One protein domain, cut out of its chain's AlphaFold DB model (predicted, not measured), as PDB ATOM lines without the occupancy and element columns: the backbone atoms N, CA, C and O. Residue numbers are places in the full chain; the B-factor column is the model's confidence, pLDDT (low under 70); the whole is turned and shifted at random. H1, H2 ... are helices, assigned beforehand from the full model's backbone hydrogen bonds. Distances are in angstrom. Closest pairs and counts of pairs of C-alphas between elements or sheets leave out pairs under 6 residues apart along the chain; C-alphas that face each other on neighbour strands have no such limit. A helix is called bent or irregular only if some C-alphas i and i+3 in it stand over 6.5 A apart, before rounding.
ATOM      1  N   ARG A  27      46.970 -32.442  -3.866       92.94
ATOM      2  CA  ARG A  27      47.029 -30.982  -3.893       92.94
ATOM      3  C   ARG A  27      45.784 -30.376  -4.534       92.94
ATOM      4  O   ARG A  27      45.372 -29.292  -4.122       92.94
ATOM      5  N   ASP A  28      45.210 -31.047  -5.529       94.31
ATOM      6  CA  ASP A  28      43.976 -30.612  -6.179       94.31
ATOM      7  C   ASP A  28      42.791 -30.773  -5.231       94.31
ATOM      8  O   ASP A  28      42.054 -29.805  -5.037       94.31
ATOM      9  N   TYR A  29      42.687 -31.925  -4.558       94.75
ATOM     10  CA  TYR A  29      41.682 -32.173  -3.519       94.75
ATOM     11  C   TYR A  29      41.707 -31.102  -2.426       94.75
ATOM     12  O   TYR A  29      40.665 -30.611  -2.003       94.75
ATOM     13  N   ALA A  30      42.900 -30.687  -1.998       94.38
ATOM     14  CA  ALA A  30      43.060 -29.707  -0.929       94.38
ATOM     15  C   ALA A  30      42.789 -28.254  -1.344       94.38
ATOM     16  O   ALA A  30      42.675 -27.412  -0.462       94.38
ATOM     17  N   ARG A  31      42.757 -27.924  -2.645       94.88
ATOM     18  CA  ARG A  31      42.667 -26.532  -3.141       94.88
ATOM     19  C   ARG A  31      41.389 -26.227  -3.905       94.88
ATOM     20  O   ARG A  31      41.002 -25.065  -3.995       94.88
ATOM     21  N   LYS A  32      40.788 -27.235  -4.527       95.31
ATOM     22  CA  LYS A  32      39.637 -27.077  -5.412       95.31
ATOM     23  C   LYS A  32      38.556 -28.071  -5.001       95.31
ATOM     24  O   LYS A  32      38.883 -29.213  -4.682       95.31
ATOM     25  N   PRO A  33      37.273 -27.690  -5.075       96.44
ATOM     26  CA  PRO A  33      36.172 -28.592  -4.770       96.44
ATOM     27  C   PRO A  33      35.909 -29.546  -5.951       96.44
ATOM     28  O   PRO A  33      34.829 -29.564  -6.530       96.44
ATOM     29  N   VAL A  34      36.915 -30.329  -6.358       96.50
ATOM     30  CA  VAL A  34      36.826 -31.214  -7.538       96.50
ATOM     31  C   VAL A  34      35.783 -32.316  -7.369       96.50
ATOM     32  O   VAL A  34      35.231 -32.793  -8.357       96.50
ATOM     33  N   TRP A  35      35.438 -32.646  -6.119       96.62
ATOM     34  CA  TRP A  35      34.353 -33.561  -5.780       96.62
ATOM     35  C   TRP A  35      33.011 -33.143  -6.408       96.62
ATOM     36  O   TRP A  35      32.202 -34.013  -6.712       96.62
ATOM     37  N   ILE A  36      32.790 -31.845  -6.675       96.75
ATOM     38  CA  ILE A  36      31.579 -31.335  -7.343       96.75
ATOM     39  C   ILE A  36      31.439 -31.899  -8.759       96.75
ATOM     40  O   ILE A  36      30.336 -32.248  -9.176       96.75
ATOM     41  N   GLU A  37      32.537 -31.984  -9.510       95.44
ATOM     42  CA  GLU A  37      32.515 -32.567 -10.855       95.44
ATOM     43  C   GLU A  37      32.544 -34.094 -10.791       95.44
ATOM     44  O   GLU A  37      31.837 -34.752 -11.550       95.44
ATOM     45  N   MET A  38      33.275 -34.662  -9.827       95.12
ATOM     46  CA  MET A  38      33.350 -36.110  -9.620       95.12
ATOM     47  C   MET A  38      31.971 -36.739  -9.386       95.12
ATOM     48  O   MET A  38      31.658 -37.743 -10.008       95.12
ATOM     49  N   ILE A  39      31.103 -36.143  -8.561       95.06
ATOM     50  CA  ILE A  39      29.764 -36.712  -8.300       95.06
ATOM     51  C   ILE A  39      28.796 -36.623  -9.493       95.06
ATOM     52  O   ILE A  39      27.727 -37.233  -9.457       95.06
ATOM     53  N   LYS A  40      29.134 -35.852 -10.537       94.06
ATOM     54  CA  LYS A  40      28.375 -35.815 -11.799       94.06
ATOM     55  C   LYS A  40      28.813 -36.921 -12.758       94.06
ATOM     56  O   LYS A  40      28.051 -37.270 -13.658       94.06
ATOM     57  N   ASP A  41      30.022 -37.447 -12.579       91.44
ATOM     58  CA  ASP A  41      30.561 -38.545 -13.368       91.44
ATOM     59  C   ASP A  41      29.959 -39.874 -12.891       91.44
ATOM     60  O   ASP A  41      30.021 -40.240 -11.719       91.44
ATOM     61  N   THR A  42      29.351 -40.615 -13.815       85.81
ATOM     62  CA  THR A  42      28.719 -41.909 -13.530       85.81
ATOM     63  C   THR A  42      29.725 -43.040 -13.325       85.81
ATOM     64  O   THR A  42      29.338 -44.104 -12.847       85.81
ATOM     65  N   SER A  43      30.989 -42.820 -13.686       89.88
ATOM     66  CA  SER A  43      32.095 -43.773 -13.560       89.88
ATOM     67  C   SER A  43      33.005 -43.500 -12.360       89.88
ATOM     68  O   SER A  43      33.992 -44.208 -12.153       89.88
ATOM     69  N   VAL A  44      32.682 -42.481 -11.559       94.00
ATOM     70  CA  VAL A  44      33.489 -42.085 -10.407       94.00
ATOM     71  C   VAL A  44      33.607 -43.216  -9.382       94.00
ATOM     72  O   VAL A  44      32.623 -43.861  -9.018       94.00
ATOM     73  N   ASN A  45      34.817 -43.421  -8.857       95.38
ATOM     74  CA  ASN A  45      35.007 -44.274  -7.688       95.38
ATOM     75  C   ASN A  45      34.497 -43.552  -6.431       95.38
ATOM     76  O   ASN A  45      34.864 -42.404  -6.160       95.38
ATOM     77  N   PHE A  46      33.667 -44.238  -5.647       96.94
ATOM     78  CA  PHE A  46      33.024 -43.666  -4.469       96.94
ATOM     79  C   PHE A  46      34.036 -43.148  -3.441       96.94
ATOM     80  O   PHE A  46      33.889 -42.035  -2.931       96.94
ATOM     81  N   PHE A  47      35.081 -43.931  -3.158       96.75
ATOM     82  CA  PHE A  47      36.078 -43.583  -2.147       96.75
ATOM     83  C   PHE A  47      36.979 -42.436  -2.593       96.75
ATOM     84  O   PHE A  47      37.363 -41.618  -1.761       96.75
ATOM     85  N   GLU A  48      37.266 -42.315  -3.889       96.25
ATOM     86  CA  GLU A  48      38.007 -41.163  -4.417       96.25
ATOM     87  C   GLU A  48      37.204 -39.864  -4.278       96.25
ATOM     88  O   GLU A  48      37.737 -38.859  -3.804       96.25
ATOM     89  N   ALA A  49      35.908 -39.876  -4.609       96.94
ATOM     90  CA  ALA A  49      35.051 -38.702  -4.425       96.94
ATOM     91  C   ALA A  49      34.906 -38.327  -2.941       96.94
ATOM     92  O   ALA A  49      34.987 -37.150  -2.582       96.94
ATOM     93  N   GLU A  50      34.750 -39.323  -2.064       97.38
ATOM     94  CA  GLU A  50      34.686 -39.102  -0.620       97.38
ATOM     95  C   GLU A  50      36.003 -38.534  -0.071       97.38
ATOM     96  O   GLU A  50      36.000 -37.605   0.744       97.38
ATOM     97  N   LYS A  51      37.141 -39.058  -0.530       97.00
ATOM     98  CA  LYS A  51      38.467 -38.556  -0.174       97.00
ATOM     99  C   LYS A  51      38.645 -37.109  -0.626       97.00
ATOM    100  O   LYS A  51      39.057 -36.280   0.182       97.00
ATOM    101  N   ALA A  52      38.276 -36.788  -1.865       97.06
ATOM    102  CA  ALA A  52      38.332 -35.431  -2.396       97.06
ATOM    103  C   ALA A  52      37.488 -34.451  -1.562       97.06
ATOM    104  O   ALA A  52      37.967 -33.374  -1.201       97.06
ATOM    105  N   PHE A  53      36.265 -34.848  -1.191       97.44
ATOM    106  CA  PHE A  53      35.390 -34.066  -0.314       97.44
ATOM    107  C   PHE A  53      36.024 -33.827   1.065       97.44
ATOM    108  O   PHE A  53      36.149 -32.683   1.508       97.44
ATOM    109  N   LYS A  54      36.478 -34.896   1.735       97.00
ATOM    110  CA  LYS A  54      37.087 -34.820   3.075       97.00
ATOM    111  C   LYS A  54      38.375 -33.995   3.077       97.00
ATOM    112  O   LYS A  54      38.616 -33.236   4.012       97.00
ATOM    113  N   THR A  55      39.211 -34.141   2.053       97.19
ATOM    114  CA  THR A  55      40.476 -33.407   1.943       97.19
ATOM    115  C   THR A  55      40.243 -31.921   1.675       97.19
ATOM    116  O   THR A  55      40.942 -31.098   2.266       97.19
ATOM    117  N   TYR A  56      39.239 -31.559   0.871       97.12
ATOM    118  CA  TYR A  56      38.870 -30.159   0.648       97.12
ATOM    119  C   TYR A  56      38.469 -29.475   1.962       97.12
ATOM    120  O   TYR A  56      39.100 -28.498   2.369       97.12
ATOM    121  N   PHE A  57      37.500 -30.038   2.688       96.31
ATOM    122  CA  PHE A  57      36.986 -29.453   3.935       96.31
ATOM    123  C   PHE A  57      37.902 -29.622   5.156       96.31
ATOM    124  O   PHE A  57      37.598 -29.116   6.227       96.31
ATOM    125  N   ARG A  58      39.065 -30.271   5.016       95.31
ATOM    126  CA  ARG A  58      40.104 -30.221   6.057       95.31
ATOM    127  C   ARG A  58      40.714 -28.823   6.195       95.31
ATOM    128  O   ARG A  58      41.151 -28.459   7.280       95.31
ATOM    129  N   ASN A  59      40.758 -28.074   5.093       90.06
ATOM    130  CA  ASN A  59      41.408 -26.764   5.010       90.06
ATOM    131  C   ASN A  59      40.428 -25.627   4.673       90.06
ATOM    132  O   ASN A  59      40.866 -24.497   4.471       90.06
ATOM    133  N   HIS A  60      39.133 -25.924   4.557       92.44
ATOM    134  CA  HIS A  60      38.088 -24.967   4.200       92.44
ATOM    135  C   HIS A  60      36.932 -25.086   5.184       92.44
ATOM    136  O   HIS A  60      36.598 -26.190   5.612       92.44
ATOM    137  N   GLU A  61      36.296 -23.963   5.493       89.88
ATOM    138  CA  GLU A  61      35.086 -23.949   6.307       89.88
ATOM    139  C   GLU A  61      33.937 -24.597   5.528       89.88
ATOM    140  O   GLU A  61      33.670 -24.265   4.367       89.88
ATOM    141  N   LYS A  62      33.295 -25.589   6.151       88.44
ATOM    142  CA  LYS A  62      32.084 -26.200   5.610       88.44
ATOM    143  C   LYS A  62      30.917 -25.259   5.930       88.44
ATOM    144  O   LYS A  62      30.792 -24.893   7.093       88.44
ATOM    145  N   PRO A  63      30.077 -24.888   4.946       86.62
ATOM    146  CA  PRO A  63      28.911 -24.056   5.219       86.62
ATOM    147  C   PRO A  63      27.976 -24.755   6.212       86.62
ATOM    148  O   PRO A  63      27.795 -25.977   6.130       86.62
ATOM    149  N   GLU A  64      27.393 -23.974   7.120       77.62
ATOM    150  CA  GLU A  64      26.448 -24.448   8.133       77.62
ATOM    151  C   GLU A  64      25.182 -25.043   7.484       77.62
ATOM    152  O   GLU A  64      24.780 -24.706   6.358       77.62
ATOM    153  N   GLY A  65      24.589 -26.027   8.163       64.62
ATOM    154  CA  GLY A  65      23.409 -26.739   7.673       64.62
ATOM    155  C   GLY A  65      22.129 -25.914   7.838       64.62
ATOM    156  O   GLY A  65      22.035 -25.053   8.701       64.62
ATOM    157  N   GLU A  66      21.074 -26.225   7.073       56.75
ATOM    158  CA  GLU A  66      19.787 -25.498   7.158       56.75
ATOM    159  C   GLU A  66      19.127 -25.483   8.544       56.75
ATOM    160  O   GLU A  66      18.256 -24.654   8.786       56.75
ATOM    161  N   ARG A  86      27.834 -11.101  -3.563       89.38
ATOM    162  CA  ARG A  86      28.598 -12.138  -4.275       89.38
ATOM    163  C   ARG A  86      29.131 -13.205  -3.327       89.38
ATOM    164  O   ARG A  86      29.287 -14.345  -3.746       89.38
ATOM    165  N   GLU A  87      29.478 -12.836  -2.103       88.12
ATOM    166  CA  GLU A  87      29.959 -13.759  -1.076       88.12
ATOM    167  C   GLU A  87      28.844 -14.673  -0.583       88.12
ATOM    168  O   GLU A  87      28.965 -15.883  -0.746       88.12
ATOM    169  N   MET A  88      27.705 -14.095  -0.198       84.88
ATOM    170  CA  MET A  88      26.480 -14.830   0.121       84.88
ATOM    171  C   MET A  88      26.071 -15.761  -1.025       84.88
ATOM    172  O   MET A  88      25.656 -16.893  -0.801       84.88
ATOM    173  N   GLN A  89      26.179 -15.322  -2.283       87.38
ATOM    174  CA  GLN A  89      25.899 -16.190  -3.430       87.38
ATOM    175  C   GLN A  89      26.884 -17.359  -3.535       87.38
ATOM    176  O   GLN A  89      26.451 -18.467  -3.842       87.38
ATOM    177  N   ARG A  90      28.188 -17.141  -3.316       89.69
ATOM    178  CA  ARG A  90      29.194 -18.219  -3.348       89.69
ATOM    179  C   ARG A  90      28.960 -19.231  -2.235       89.69
ATOM    180  O   ARG A  90      28.987 -20.428  -2.498       89.69
ATOM    181  N   GLU A  91      28.692 -18.749  -1.032       88.94
ATOM    182  CA  GLU A  91      28.384 -19.582   0.125       88.94
ATOM    183  C   GLU A  91      27.109 -20.399  -0.094       88.94
ATOM    184  O   GLU A  91      27.116 -21.617   0.063       88.94
ATOM    185  N   ASN A  92      26.040 -19.764  -0.586       87.88
ATOM    186  CA  ASN A  92      24.809 -20.465  -0.940       87.88
ATOM    187  C   ASN A  92      25.034 -21.532  -2.021       87.88
ATOM    188  O   ASN A  92      24.489 -22.629  -1.908       87.88
ATOM    189  N   HIS A  93      25.844 -21.251  -3.048       91.56
ATOM    190  CA  HIS A  93      26.210 -22.267  -4.039       91.56
ATOM    191  C   HIS A  93      26.958 -23.434  -3.391       91.56
ATOM    192  O   HIS A  93      26.555 -24.580  -3.591       91.56
ATOM    193  N   MET A  94      27.966 -23.155  -2.557       94.12
ATOM    194  CA  MET A  94      28.726 -24.187  -1.849       94.12
ATOM    195  C   MET A  94      27.824 -25.039  -0.947       94.12
ATOM    196  O   MET A  94      27.923 -26.263  -0.953       94.12
ATOM    197  N   ARG A  95      26.879 -24.421  -0.231       92.19
ATOM    198  CA  ARG A  95      25.882 -25.122   0.589       92.19
ATOM    199  C   ARG A  95      25.027 -26.069  -0.256       92.19
ATOM    200  O   ARG A  95      24.815 -27.221   0.120       92.19
ATOM    201  N   MET A  96      24.584 -25.624  -1.431       93.19
ATOM    202  CA  MET A  96      23.841 -26.472  -2.370       93.19
ATOM    203  C   MET A  96      24.697 -27.597  -2.965       93.19
ATOM    204  O   MET A  96      24.184 -28.692  -3.204       93.19
ATOM    205  N   ASP A  97      25.984 -27.361  -3.213       95.88
ATOM    206  CA  ASP A  97      26.922 -28.396  -3.653       95.88
ATOM    207  C   ASP A  97      27.136 -29.457  -2.566       95.88
ATOM    208  O   ASP A  97      27.040 -30.651  -2.852       95.88
ATOM    209  N   VAL A  98      27.331 -29.045  -1.310       95.88
ATOM    210  CA  VAL A  98      27.481 -29.958  -0.164       95.88
ATOM    211  C   VAL A  98      26.254 -30.854  -0.019       95.88
ATOM    212  O   VAL A  98      26.398 -32.072   0.080       95.88
ATOM    213  N   LYS A  99      25.044 -30.289  -0.100       94.31
ATOM    214  CA  LYS A  99      23.809 -31.085  -0.065       94.31
ATOM    215  C   LYS A  99      23.715 -32.086  -1.210       94.31
ATOM    216  O   LYS A  99      23.268 -33.213  -1.011       94.31
ATOM    217  N   ARG A 100      24.120 -31.687  -2.423       96.00
ATOM    218  CA  ARG A 100      24.150 -32.595  -3.579       96.00
ATOM    219  C   ARG A 100      25.101 -33.759  -3.338       96.00
ATOM    220  O   ARG A 100      24.733 -34.890  -3.642       96.00
ATOM    221  N   TYR A 101      26.274 -33.491  -2.770       96.94
ATOM    222  CA  TYR A 101      27.212 -34.534  -2.373       96.94
ATOM    223  C   TYR A 101      26.624 -35.464  -1.308       96.94
ATOM    224  O   TYR A 101      26.690 -36.675  -1.476       96.94
ATOM    225  N   GLU A 102      26.018 -34.931  -0.246       95.75
ATOM    226  CA  GLU A 102      25.429 -35.744   0.827       95.75
ATOM    227  C   GLU A 102      24.309 -36.644   0.295       95.75
ATOM    228  O   GLU A 102      24.319 -37.853   0.526       95.75
ATOM    229  N   TYR A 103      23.416 -36.086  -0.524       96.12
ATOM    230  CA  TYR A 103      22.378 -36.858  -1.199       96.12
ATOM    231  C   TYR A 103      22.963 -37.940  -2.116       96.12
ATOM    232  O   TYR A 103      22.523 -39.089  -2.083       96.12
ATOM    233  N   TRP A 104      23.961 -37.596  -2.936       96.81
ATOM    234  CA  TRP A 104      24.647 -38.557  -3.800       96.81
ATOM    235  C   TRP A 104      25.287 -39.683  -2.982       96.81
ATOM    236  O   TRP A 104      25.071 -40.854  -3.291       96.81
ATOM    237  N   ARG A 105      26.003 -39.342  -1.905       97.12
ATOM    238  CA  ARG A 105      26.678 -40.292  -1.019       97.12
ATOM    239  C   ARG A 105      25.674 -41.294  -0.464       97.12
ATOM    240  O   ARG A 105      25.864 -42.494  -0.632       97.12
ATOM    241  N   ASP A 106      24.584 -40.809   0.120       97.06
ATOM    242  CA  ASP A 106      23.574 -41.655   0.760       97.06
ATOM    243  C   ASP A 106      22.833 -42.535  -0.265       97.06
ATOM    244  O   ASP A 106      22.497 -43.687   0.015       97.06
ATOM    245  N   ARG A 107      22.621 -42.032  -1.490       95.50
ATOM    246  CA  ARG A 107      21.994 -42.786  -2.589       95.50
ATOM    247  C   ARG A 107      22.901 -43.846  -3.197       95.50
ATOM    248  O   ARG A 107      22.383 -44.859  -3.671       95.50
ATOM    249  N   MET A 108      24.206 -43.600  -3.255       95.19
ATOM    250  CA  MET A 108      25.157 -44.514  -3.886       95.19
ATOM    251  C   MET A 108      25.693 -45.555  -2.916       95.19
ATOM    252  O   MET A 108      25.882 -46.688  -3.348       95.19
ATOM    253  N   LEU A 109      25.851 -45.217  -1.631       95.69
ATOM    254  CA  LEU A 109      26.436 -46.082  -0.600       95.69
ATOM    255  C   LEU A 109      25.907 -47.535  -0.600       95.69
ATOM    256  O   LEU A 109      26.735 -48.442  -0.536       95.69
ATOM    257  N   PRO A 110      24.593 -47.813  -0.752       95.69
ATOM    258  CA  PRO A 110      24.084 -49.192  -0.783       95.69
ATOM    259  C   PRO A 110      24.570 -50.032  -1.975       95.69
ATOM    260  O   PRO A 110      24.381 -51.245  -2.001       95.69
ATOM    261  N   TYR A 111      25.138 -49.384  -2.987       95.19
ATOM    262  CA  TYR A 111      25.559 -49.978  -4.252       95.19
ATOM    263  C   TYR A 111      27.077 -49.924  -4.451       95.19
ATOM    264  O   TYR A 111      27.548 -50.210  -5.552       95.19
ATOM    265  N   VAL A 112      27.822 -49.524  -3.418       96.06
ATOM    266  CA  VAL A 112      29.284 -49.452  -3.431       96.06
ATOM    267  C   VAL A 112      29.861 -50.829  -3.121       96.06
ATOM    268  O   VAL A 112      29.496 -51.464  -2.131       96.06
ATOM    269  N   LEU A 113      30.770 -51.290  -3.972       95.19
ATOM    270  CA  LEU A 113      31.559 -52.496  -3.750       95.19
ATOM    271  C   LEU A 113      32.770 -52.212  -2.837       95.19
ATOM    272  O   LEU A 113      33.142 -51.053  -2.649       95.19
ATOM    273  N   PRO A 114      33.429 -53.244  -2.275       96.94
ATOM    274  CA  PRO A 114      34.578 -53.057  -1.380       96.94
ATOM    275  C   PRO A 114      35.771 -52.299  -1.983       96.94
ATOM    276  O   PRO A 114      36.593 -51.776  -1.238       96.94
ATOM    277  N   ASP A 115      35.881 -52.243  -3.311       94.69
ATOM    278  CA  ASP A 115      36.905 -51.498  -4.054       94.69
ATOM    279  C   ASP A 115      36.489 -50.048  -4.388       94.69
ATOM    280  O   ASP A 115      37.268 -49.284  -4.962       94.69
ATOM    281  N   GLY A 116      35.269 -49.647  -4.020       94.19
ATOM    282  CA  GLY A 116      34.718 -48.316  -4.267       94.19
ATOM    283  C   GLY A 116      33.993 -48.177  -5.604       94.19
ATOM    284  O   GLY A 116      33.491 -47.090  -5.900       94.19
ATOM    285  N   HIS A 117      33.906 -49.242  -6.411       95.25
ATOM    286  CA  HIS A 117      33.092 -49.237  -7.626       95.25
ATOM    287  C   HIS A 117      31.608 -49.116  -7.273       95.25
ATOM    288  O   HIS A 117      31.102 -49.828  -6.402       95.25
ATOM    289  N   ILE A 118      30.896 -48.222  -7.956       95.50
ATOM    290  CA  ILE A 118      29.455 -48.048  -7.780       95.50
ATOM    291  C   ILE A 118      28.753 -48.885  -8.842       95.50
ATOM    292  O   ILE A 118      28.891 -48.623 -10.035       95.50
ATOM    293  N   LEU A 119      27.935 -49.848  -8.415       93.69
ATOM    294  CA  LEU A 119      27.166 -50.666  -9.350       93.69
ATOM    295  C   LEU A 119      26.264 -49.783 -10.219       93.69
ATOM    296  O   LEU A 119      25.422 -49.031  -9.712       93.69
ATOM    297  N   THR A 120      26.379 -49.934 -11.531       91.50
ATOM    298  CA  THR A 120      25.504 -49.314 -12.526       91.50
ATOM    299  C   THR A 120      24.099 -49.928 -12.483       91.50
ATOM    300  O   THR A 120      23.917 -51.055 -12.010       91.50
ATOM    301  N   PRO A 121      23.068 -49.247 -13.015       89.69
ATOM    302  CA  PRO A 121      21.719 -49.812 -13.093       89.69
ATOM    303  C   PRO A 121      21.670 -51.185 -13.781       89.69
ATOM    304  O   PRO A 121      20.961 -52.082 -13.327       89.69
ATOM    305  N   THR A 122      22.462 -51.376 -14.837       91.75
ATOM    306  CA  THR A 122      22.536 -52.641 -15.580       91.75
ATOM    307  C   THR A 122      23.148 -53.761 -14.741       91.75
ATOM    308  O   THR A 122      22.617 -54.872 -14.725       91.75
ATOM    309  N   GLU A 123      24.224 -53.480 -14.000       92.38
ATOM    310  CA  GLU A 123      24.846 -54.454 -13.093       92.38
ATOM    311  C   GLU A 123      23.895 -54.843 -11.957       92.38
ATOM    312  O   GLU A 123      23.739 -56.029 -11.665       92.38
ATOM    313  N   ARG A 124      23.174 -53.870 -11.382       91.94
ATOM    314  CA  ARG A 124      22.151 -54.124 -10.353       91.94
ATOM    315  C   ARG A 124      21.042 -55.040 -10.871       91.94
ATOM    316  O   ARG A 124      20.672 -55.999 -10.197       91.94
ATOM    317  N   LEU A 125      20.534 -54.774 -12.077       92.69
ATOM    318  CA  LEU A 125      19.509 -55.610 -12.711       92.69
ATOM    319  C   LEU A 125      20.012 -57.030 -12.981       92.69
ATOM    320  O   LEU A 125      19.252 -57.983 -12.820       92.69
ATOM    321  N   LYS A 126      21.278 -57.181 -13.380       93.38
ATOM    322  CA  LYS A 126      21.891 -58.494 -13.592       93.38
ATOM    323  C   LYS A 126      21.958 -59.290 -12.287       93.38
ATOM    324  O   LYS A 126      21.464 -60.410 -12.258       93.38
ATOM    325  N   ILE A 127      22.461 -58.684 -11.207       90.62
ATOM    326  CA  ILE A 127      22.514 -59.311  -9.875       90.62
ATOM    327  C   ILE A 127      21.114 -59.755  -9.428       90.62
ATOM    328  O   ILE A 127      20.936 -60.867  -8.938       90.62
ATOM    329  N   TRP A 128      20.097 -58.916  -9.642       91.31
ATOM    330  CA  TRP A 128      18.717 -59.257  -9.300       91.31
ATOM    331  C   TRP A 128      18.177 -60.455 -10.101       91.31
ATOM    332  O   TRP A 128      17.582 -61.364  -9.516       91.31
ATOM    333  N   LYS A 129      18.411 -60.495 -11.421       92.75
ATOM    334  CA  LYS A 129      18.003 -61.624 -12.279       92.75
ATOM    335  C   LYS A 129      18.698 -62.923 -11.879       92.75
ATOM    336  O   LYS A 129      18.039 -63.955 -11.788       92.75
ATOM    337  N   ASP A 130      20.000 -62.858 -11.614       91.81
ATOM    338  CA  ASP A 130      20.805 -64.015 -11.220       91.81
ATOM    339  C   ASP A 130      20.380 -64.562  -9.848       91.81
ATOM    340  O   ASP A 130      20.404 -65.771  -9.633       91.81
ATOM    341  N   ASN A 131      19.947 -63.696  -8.929       87.62
ATOM    342  CA  ASN A 131      19.408 -64.119  -7.636       87.62
ATOM    343  C   ASN A 131      17.998 -64.722  -7.757       87.62
ATOM    344  O   ASN A 131      17.677 -65.651  -7.023       87.62
ATOM    345  N   SER A 132      17.175 -64.224  -8.686       86.38
ATOM    346  CA  SER A 132      15.792 -64.687  -8.886       86.38
ATOM    347  C   SER A 132      15.700 -66.031  -9.617       86.38
ATOM    348  O   SER A 132      14.727 -66.746  -9.438       86.38
ATOM    349  N   SER A 133      16.690 -66.383 -10.446       79.81
ATOM    350  CA  SER A 133      16.738 -67.669 -11.165       79.81
ATOM    351  C   SER A 133      17.295 -68.829 -10.333       79.81
ATOM    352  O   SER A 133      17.227 -69.979 -10.760       79.81
ATOM    353  N   ARG A 134      17.883 -68.528  -9.169       72.81
ATOM    354  CA  ARG A 134      18.445 -69.506  -8.224       72.81
ATOM    355  C   ARG A 134      17.462 -69.928  -7.126       72.81
ATOM    356  O   ARG A 134      17.820 -70.794  -6.331       72.81
TER     357      ARG A 134
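This is residues 27 to 66 and 86 to 134 of the 135 residues of an uncharacterized protein of Flavipsychrobacter stenotrophus (UniProt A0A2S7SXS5). One long helix, H4, forms one side of the model; H3 runs alongside part of it in the opposite direction, short H2 sits beside both, and H1 packs on H3 on the side away from H4. Beyond the last residues of H4, H5 extends the long axis as an arm, and residues 128 to 134 stick out. The printed part has 89 residues with five named helices, H1 to H5 in chain order, and no named strand; the class is all helix. The whole is loose, with a radius of gyration of the C-alphas of 16.0 A and spans of 57 by 28 by 17 A, only just a rod.

H4, residues 86 to 111, and H3, residues 46 to 57, are close but not clearly touching: their closest C-alphas, of Met 108 and Phe 46, are 7.9 A apart. They run opposite ways at a shallow tilt of 29 degrees. H2, residues 35 to 38, only just touches H4, with residues 97 to 101 of H4 alone and 3 pairs of C-alphas within 8 A, the closest those of Ile 36 and Asp 97 at 6.6 A. H2 touches H3 at residues 49 to 53 alone, closest at the C-alphas of Trp 35 and Ala 49, 5.4 A. H1, residues 27 to 31, touches H3, closest at the C-alphas of Ala 30 and Tyr 56, 4.5 A. H5, residues 121 to 132, touches no helix. Every O i to N i+4 pair is within hydrogen-bond range in H1, H3 and H5, and 20 of 22 in H4; H2 is too short for such a pair.

H4 is 38.0 A long, from C-alpha 86 at (28.598, -12.138, -4.275), and only just irregular: C-alphas 107 and 110 are 7.0 A apart. H3 measures 17.0 A, H5 16.6 A, H1 6.3 A and H2 4.7 A. H1 begins at C-alpha 27, (47.029, -30.982, -3.893), and H5 ends at C-alpha 132, (15.792, -64.687, -8.886).

The C-alphas farthest apart, of Arg 86 and Arg 134, are 58.4 A apart. Residues 67 to 85 are not printed, and C-alphas 66 and 86 are 19.7 A apart across this cut. Of the links printed whole, H1 to H2 is tight and H2 to H3 and H4 to H5 are short. Mean pLDDT of the printed part is 92.3, with residues 65 to 66 under 70.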